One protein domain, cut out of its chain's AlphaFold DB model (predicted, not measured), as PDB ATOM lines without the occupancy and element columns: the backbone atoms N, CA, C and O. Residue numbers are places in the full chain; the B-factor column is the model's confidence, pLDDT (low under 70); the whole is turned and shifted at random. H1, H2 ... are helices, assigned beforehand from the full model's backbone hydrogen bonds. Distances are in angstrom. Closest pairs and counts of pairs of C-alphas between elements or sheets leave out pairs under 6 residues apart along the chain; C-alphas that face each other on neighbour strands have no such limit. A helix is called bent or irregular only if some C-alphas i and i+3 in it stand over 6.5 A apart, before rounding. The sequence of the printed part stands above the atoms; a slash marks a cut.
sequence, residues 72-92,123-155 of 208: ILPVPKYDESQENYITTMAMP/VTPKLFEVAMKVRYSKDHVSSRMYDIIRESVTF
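This is residues 72 to 92 and 123 to 155 of the 208 residues of an uncharacterized protein of Anaerotruncus sp. CAG:390 (UniProt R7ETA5). A hairpin of two helices, H1 and H2, makes one side of a flat body; residues 72 to 92, a long stretch with no named element, make a wide loop that runs out on the side of H2 away from H1 and folds back. The tail after H2 comes alongside this stretch in a short parallel pairing. The printed part has 54 residues with two named helices, H1 then H2, and no named strand; the class is all helix, though under half of the residues, 25 of 54, are in named elements. It is only just compact, close to loose, with a radius of gyration of the C-alphas of 12.0 A and spans of 32 by 27 by 14 A.

Begin at C-alpha 72, at (21.588, 36.889, 23.580), and go through residues 72 to 92, where you meet no named element. After the cut, find C-alpha 123 at (11.000, 19.048, 28.490); from there H1, residues 123 to 135, runs 15.8 A. H1 is neither bent nor irregular, but only just: C-alphas 129 and 132 are 6.2 A apart. H2, residues 140 to 151, runs 16.8 A and ends at C-alpha 151, at (7.225, 34.947, 27.423).

Look first at H1 and H2, a helical hairpin: they touch, H2 with residues 142 to 146 alone, and the closest C-alphas, those of Lys 133 and Ser 143, are 4.6 A apart. They run opposite ways at a shallow tilt of 27 degrees. In the backbones, 7 of 9 O i to N i+4 pairs of H1 and 6 of 8 of H2 are within hydrogen-bond range. Then look at residues 87 to 88, which pair in parallel with residues 153 to 154.

The two C-alphas farthest apart, those of Ser 81 and Val 123, are 34.7 A apart. Residues 93 to 122 are not printed, and C-alphas 92 and 123 are 18.6 A apart across the cut. The link from H1 to H2 is tight, with 4 residues. The mean pLDDT of the printed part is 84.2; residues 91, 92 and 135 are under 70.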
ATOM      1  N   ILE A  72      22.848  37.174  24.270       88.06
ATOM      2  CA  ILE A  72      21.588  36.889  23.580       88.06
ATOM      3  C   ILE A  72      20.578  37.952  23.971       88.06
ATOM      4  O   ILE A  72      20.431  38.253  25.150       88.06
ATOM      5  N   LEU A  73      19.884  38.505  22.979       91.00
ATOM      6  CA  LEU A  73      18.885  39.553  23.156       91.00
ATOM      7  C   LEU A  73      17.573  39.144  22.475       91.00
ATOM      8  O   LEU A  73      17.608  38.422  21.471       91.00
ATOM      9  N   PRO A  74      16.414  39.599  22.983       92.00
ATOM     10  CA  PRO A  74      15.174  39.532  22.222       92.00
ATOM     11  C   PRO A  74      15.283  40.369  20.942       92.00
ATOM     12  O   PRO A  74      16.067  41.318  20.864       92.00
ATOM     13  N   VAL A  75      14.465  40.039  19.938       90.75
ATOM     14  CA  VAL A  75      14.344  40.876  18.734       90.75
ATOM     15  C   VAL A  75      13.921  42.284  19.167       90.75
ATOM     16  O   VAL A  75      13.005  42.389  19.988       90.75
ATOM     17  N   PRO A  76      14.552  43.356  18.651       91.44
ATOM     18  CA  PRO A  76      14.200  44.714  19.032       91.44
ATOM     19  C   PRO A  76      12.707  44.990  18.861       91.44
ATOM     20  O   PRO A  76      12.050  44.493  17.942       91.44
ATOM     21  N   LYS A  77      12.175  45.813  19.761       93.00
ATOM     22  CA  LYS A  77      10.859  46.417  19.582       93.00
ATOM     23  C   LYS A  77      10.865  47.282  18.321       93.00
ATOM     24  O   LYS A  77      11.918  47.759  17.906       93.00
ATOM     25  N   TYR A  78       9.690  47.487  17.733       88.75
ATOM     26  CA  TYR A  78       9.560  48.378  16.578       88.75
ATOM     27  C   TYR A  78       9.985  49.814  16.920       88.75
ATOM     28  O   TYR A  78      10.725  50.433  16.167       88.75
ATOM     29  N   ASP A  79       9.545  50.303  18.078       90.56
ATOM     30  CA  ASP A  79       9.921  51.584  18.666       90.56
ATOM     31  C   ASP A  79       9.728  51.526  20.195       90.56
ATOM     32  O   ASP A  79       9.338  50.492  20.753       90.56
ATOM     33  N   GLU A  80       9.997  52.639  20.876       93.94
ATOM     34  CA  GLU A  80       9.851  52.769  22.332       93.94
ATOM     35  C   GLU A  80       8.396  52.659  22.816       93.94
ATOM     36  O   GLU A  80       8.165  52.296  23.970       93.94
ATOM     37  N   SER A  81       7.411  52.919  21.947       92.88
ATOM     38  CA  SER A  81       5.985  52.858  22.295       92.88
ATOM     39  C   SER A  81       5.457  51.425  22.385       92.88
ATOM     40  O   SER A  81       4.432  51.169  23.020       92.88
ATOM     41  N   GLN A  82       6.151  50.462  21.771       92.25
ATOM     42  CA  GLN A  82       5.770  49.061  21.861       92.25
ATOM     43  C   GLN A  82       6.053  48.519  23.271       92.25
ATOM     44  O   GLN A  82       7.199  48.306  23.663       92.25
ATOM     45  N   GLU A  83       4.998  48.228  24.027       93.25
ATOM     46  CA  GLU A  83       5.097  47.770  25.419       93.25
ATOM     47  C   GLU A  83       5.880  46.454  25.558       93.25
ATOM     48  O   GLU A  83       6.835  46.366  26.335       93.25
ATOM     49  N   ASN A  84       5.541  45.453  24.744       93.81
ATOM     50  CA  ASN A  84       6.070  44.096  24.863       93.81
ATOM     51  C   ASN A  84       7.010  43.726  23.709       93.81
ATOM     52  O   ASN A  84       6.857  44.171  22.569       93.81
ATOM     53  N   TYR A  85       7.995  42.877  24.000       94.88
ATOM     54  CA  TYR A  85       8.768  42.201  22.957       94.88
ATOM     55  C   TYR A  85       7.875  41.223  22.188       94.88
ATOM     56  O   TYR A  85       6.843  40.785  22.694       94.88
ATOM     57  N   ILE A  86       8.266  40.886  20.958       92.38
ATOM     58  CA  ILE A  86       7.544  39.927  20.118       92.38
ATOM     59  C   ILE A  86       8.558  38.949  19.526       92.38
ATOM     60  O   ILE A  86       9.400  39.327  18.715       92.38
ATOM     61  N   THR A  87       8.440  37.677  19.898       90.50
ATOM     62  CA  THR A  87       9.262  36.580  19.378       90.50
ATOM     63  C   THR A  87       8.396  35.668  18.518       90.50
ATOM     64  O   THR A  87       7.787  34.714  18.997       90.50
ATOM     65  N   THR A  88       8.309  35.943  17.221       87.25
ATOM     66  CA  THR A  88       7.518  35.091  16.323       87.25
ATOM     67  C   THR A  88       8.232  33.774  16.029       87.25
ATOM     68  O   THR A  88       9.384  33.762  15.587       87.25
ATOM     69  N   MET A  89       7.531  32.653  16.207       80.88
ATOM     70  CA  MET A  89       8.048  31.334  15.844       80.88
ATOM     71  C   MET A  89       8.431  31.268  14.356       80.88
ATOM     72  O   MET A  89       7.705  31.718  13.465       80.88
ATOM     73  N   ALA A  90       9.609  30.708  14.075       72.25
ATOM     74  CA  ALA A  90      10.093  30.535  12.708       72.25
ATOM     75  C   ALA A  90       9.284  29.463  11.940       72.25
ATOM     76  O   ALA A  90       8.611  28.632  12.538       72.25
ATOM     77  N   MET A  91       9.410  29.437  10.604       66.12
ATOM     78  CA  MET A  91       8.676  28.511   9.717       66.12
ATOM     79  C   MET A  91       8.831  26.996   9.975       66.12
ATOM     80  O   MET A  91       7.896  26.287   9.625       66.12
ATOM     81  N   PRO A  92       9.917  26.436  10.549       63.19
ATOM     82  CA  PRO A  92       9.898  25.032  10.933       63.19
ATOM     83  C   PRO A  92       9.255  24.918  12.310       63.19
ATOM     84  O   PRO A  92       9.942  24.909  13.332       63.19
ATOM     85  N   VAL A 123       9.958  18.769  29.492       88.00
ATOM     86  CA  VAL A 123      11.000  19.048  28.490       88.00
ATOM     87  C   VAL A 123      11.290  20.541  28.403       88.00
ATOM     88  O   VAL A 123      12.450  20.938  28.485       88.00
ATOM     89  N   THR A 124      10.249  21.368  28.292       84.88
ATOM     90  CA  THR A 124      10.385  22.822  28.139       84.88
ATOM     91  C   THR A 124      11.118  23.461  29.326       84.88
ATOM     92  O   THR A 124      12.100  24.160  29.074       84.88
ATOM     93  N   PRO A 125      10.775  23.179  30.602       83.94
ATOM     94  CA  PRO A 125      11.483  23.765  31.737       83.94
ATOM     95  C   PRO A 125      12.955  23.354  31.757       83.94
ATOM     96  O   PRO A 125      13.825  24.201  31.894       83.94
ATOM     97  N   LYS A 126      13.275  22.075  31.515       85.50
ATOM     98  CA  LYS A 126      14.678  21.622  31.465       85.50
ATOM     99  C   LYS A 126      15.462  22.256  30.316       85.50
ATOM    100  O   LYS A 126      16.627  22.601  30.488       85.50
ATOM    101  N   LEU A 127      14.850  22.403  29.143       80.75
ATOM    102  CA  LEU A 127      15.506  23.021  27.995       80.75
ATOM    103  C   LEU A 127      15.817  24.497  28.268       80.75
ATOM    104  O   LEU A 127      16.951  24.921  28.064       80.75
ATOM    105  N   PHE A 128      14.839  25.268  28.739       76.19
ATOM    106  CA  PHE A 128      15.013  26.706  28.937       76.19
ATOM    107  C   PHE A 128      15.794  27.027  30.216       76.19
ATOM    108  O   PHE A 128      16.807  27.715  30.131       76.19
ATOM    109  N   GLU A 129      15.413  26.464  31.363       75.62
ATOM    110  CA  GLU A 129      16.039  26.780  32.653       75.62
ATOM    111  C   GLU A 129      17.444  26.198  32.796       75.62
ATOM    112  O   GLU A 129      18.332  26.857  33.324       75.62
ATOM    113  N   VAL A 130      17.689  24.977  32.309       75.56
ATOM    114  CA  VAL A 130      18.991  24.318  32.515       75.56
ATOM    115  C   VAL A 130      19.908  24.504  31.313       75.56
ATOM    116  O   VAL A 130      21.068  24.877  31.469       75.56
ATOM    117  N   ALA A 131      19.434  24.244  30.093       75.88
ATOM    118  CA  ALA A 131      20.318  24.358  28.936       75.88
ATOM    119  C   ALA A 131      20.510  25.823  28.524       75.88
ATOM    120  O   ALA A 131      21.642  26.288  28.463       75.88
ATOM    121  N   MET A 132      19.436  26.566  28.261       78.19
ATOM    122  CA  MET A 132      19.580  27.931  27.744       78.19
ATOM    123  C   MET A 132      20.110  28.899  28.804       78.19
ATOM    124  O   MET A 132      21.137  29.531  28.583       78.19
ATOM    125  N   LYS A 133      19.463  28.943  29.970       76.50
ATOM    126  CA  LYS A 133      19.723  29.930  31.026       76.50
ATOM    127  C   LYS A 133      20.974  29.699  31.864       76.50
ATOM    128  O   LYS A 133      21.450  30.656  32.466       76.50
ATOM    129  N   VAL A 134      21.481  28.468  31.938       70.38
ATOM    130  CA  VAL A 134      22.680  28.143  32.736       70.38
ATOM    131  C   VAL A 134      23.870  27.819  31.844       70.38
ATOM    132  O   VAL A 134      24.964  28.312  32.088       70.38
ATOM    133  N   ARG A 135      23.692  27.011  30.793       69.38
ATOM    134  CA  ARG A 135      24.820  26.600  29.941       69.38
ATOM    135  C   ARG A 135      25.166  27.618  28.854       69.38
ATOM    136  O   ARG A 135      26.325  27.681  28.456       69.38
ATOM    137  N   TYR A 136      24.187  28.365  28.345       74.00
ATOM    138  CA  TYR A 136      24.382  29.303  27.230       74.00
ATOM    139  C   TYR A 136      24.220  30.780  27.620       74.00
ATOM    140  O   TYR A 136      24.326  31.647  26.756       74.00
ATOM    141  N   SER A 137      24.025  31.076  28.906       74.88
ATOM    142  CA  SER A 137      24.075  32.433  29.459       74.88
ATOM    143  C   SER A 137      25.342  32.605  30.288       74.88
ATOM    144  O   SER A 137      25.694  31.728  31.071       74.88
ATOM    145  N   LYS A 138      26.018  33.745  30.127       71.50
ATOM    146  CA  LYS A 138      27.238  34.066  30.884       71.50
ATOM    147  C   LYS A 138      26.951  34.644  32.267       71.50
ATOM    148  O   LYS A 138      27.760  34.494  33.174       71.50
ATOM    149  N   ASP A 139      25.800  35.288  32.420       75.12
ATOM    150  CA  ASP A 139      25.377  35.953  33.644       75.12
ATOM    151  C   ASP A 139      23.846  35.932  33.806       75.12
ATOM    152  O   ASP A 139      23.088  35.520  32.918       75.12
ATOM    153  N   HIS A 140      23.382  36.395  34.969       77.44
ATOM    154  CA  HIS A 140      21.958  36.502  35.287       77.44
ATOM    155  C   HIS A 140      21.200  37.450  34.343       77.44
ATOM    156  O   HIS A 140      20.016  37.233  34.086       77.44
ATOM    157  N   VAL A 141      21.867  38.472  33.797       80.62
ATOM    158  CA  VAL A 141      21.254  39.431  32.866       80.62
ATOM    159  C   VAL A 141      20.916  38.737  31.545       80.62
ATOM    160  O   VAL A 141      19.785  38.813  31.070       80.62
ATOM    161  N   SER A 142      21.862  37.971  31.007       77.69
ATOM    162  CA  SER A 142      21.718  37.148  29.806       77.69
ATOM    163  C   SER A 142      20.691  36.035  30.002       77.69
ATOM    164  O   SER A 142      19.968  35.684  29.073       77.69
ATOM    165  N   SER A 143      20.600  35.486  31.216       83.56
ATOM    166  CA  SER A 143      19.591  34.488  31.583       83.56
ATOM    167  C   SER A 143      18.171  35.057  31.466       83.56
ATOM    168  O   SER A 143      17.308  34.451  30.830       83.56
ATOM    169  N   ARG A 144      17.954  36.283  31.965       88.75
ATOM    170  CA  ARG A 144      16.662  36.987  31.882       88.75
ATOM    171  C   ARG A 144      16.233  37.293  30.445       88.75
ATOM    172  O   ARG A 144      15.040  37.394  30.169       88.75
ATOM    173  N   MET A 145      17.174  37.419  29.505       91.12
ATOM    174  CA  MET A 145      16.828  37.616  28.091       91.12
ATOM    175  C   MET A 145      16.093  36.400  27.515       91.12
ATOM    176  O   MET A 145      15.183  36.571  26.705       91.12
ATOM    177  N   TYR A 146      16.414  35.182  27.966       88.00
ATOM    178  CA  TYR A 146      15.668  33.988  27.564       88.00
ATOM    179  C   TYR A 146      14.247  33.957  28.121       88.00
ATOM    180  O   TYR A 146      13.353  33.494  27.410       88.00
ATOM    181  N   ASP A 147      14.029  34.483  29.328       88.88
ATOM    182  CA  ASP A 147      12.687  34.617  29.903       88.88
ATOM    183  C   ASP A 147      11.833  35.543  29.027       88.88
ATOM    184  O   ASP A 147      10.784  35.131  28.534       88.88
ATOM    185  N   ILE A 148      12.350  36.730  28.683       92.19
ATOM    186  CA  ILE A 148      11.664  37.686  27.796       92.19
ATOM    187  C   ILE A 148      11.350  37.053  26.434       92.19
ATOM    188  O   ILE A 148      10.230  37.167  25.933       92.19
ATOM    189  N   ILE A 149      12.322  36.372  25.818       90.75
ATOM    190  CA  ILE A 149      12.134  35.691  24.527       90.75
ATOM    191  C   ILE A 149      11.018  34.644  24.630       90.75
ATOM    192  O   ILE A 149      10.195  34.531  23.722       90.75
ATOM    193  N   ARG A 150      10.978  33.875  25.725       87.38
ATOM    194  CA  ARG A 150      10.027  32.777  25.922       87.38
ATOM    195  C   ARG A 150       8.615  33.257  26.253       87.38
ATOM    196  O   ARG A 150       7.655  32.629  25.794       87.38
ATOM    197  N   GLU A 151       8.494  34.315  27.044       90.50
ATOM    198  CA  GLU A 151       7.225  34.947  27.423       90.50
ATOM    199  C   GLU A 151       6.591  35.689  26.240       90.50
ATOM    200  O   GLU A 151       5.371  35.718  26.107       90.50
ATOM    201  N   SER A 152       7.414  36.213  25.326       92.06
ATOM    202  CA  SER A 152       6.972  36.945  24.132       92.06
ATOM    203  C   SER A 152       6.727  36.076  22.891       92.06
ATOM    204  O   SER A 152       6.610  36.606  21.780       92.06
ATOM    205  N   VAL A 153       6.680  34.746  23.030       89.19
ATOM    206  CA  VAL A 153       6.482  33.849  21.881       89.19
ATOM    207  C   VAL A 153       5.108  34.071  21.250       89.19
ATOM    208  O   VAL A 153       4.080  33.944  21.909       89.19
ATOM    209  N   THR A 154       5.089  34.332  19.943       89.31
ATOM    210  CA  THR A 154       3.863  34.470  19.148       89.31
ATOM    211  C   THR A 154       3.835  33.496  17.973       89.31
ATOM    212  O   THR A 154       4.873  33.099  17.429       89.31
ATOM    213  N   PHE A 155       2.624  33.125  17.560       86.56
ATOM    214  CA  PHE A 155       2.371  32.317  16.369       86.56
ATOM    215  C   PHE A 155       1.711  33.182  15.297       86.56
ATOM    216  O   PHE A 155       0.677  33.803  15.530       86.56
TER     217      PHE A 155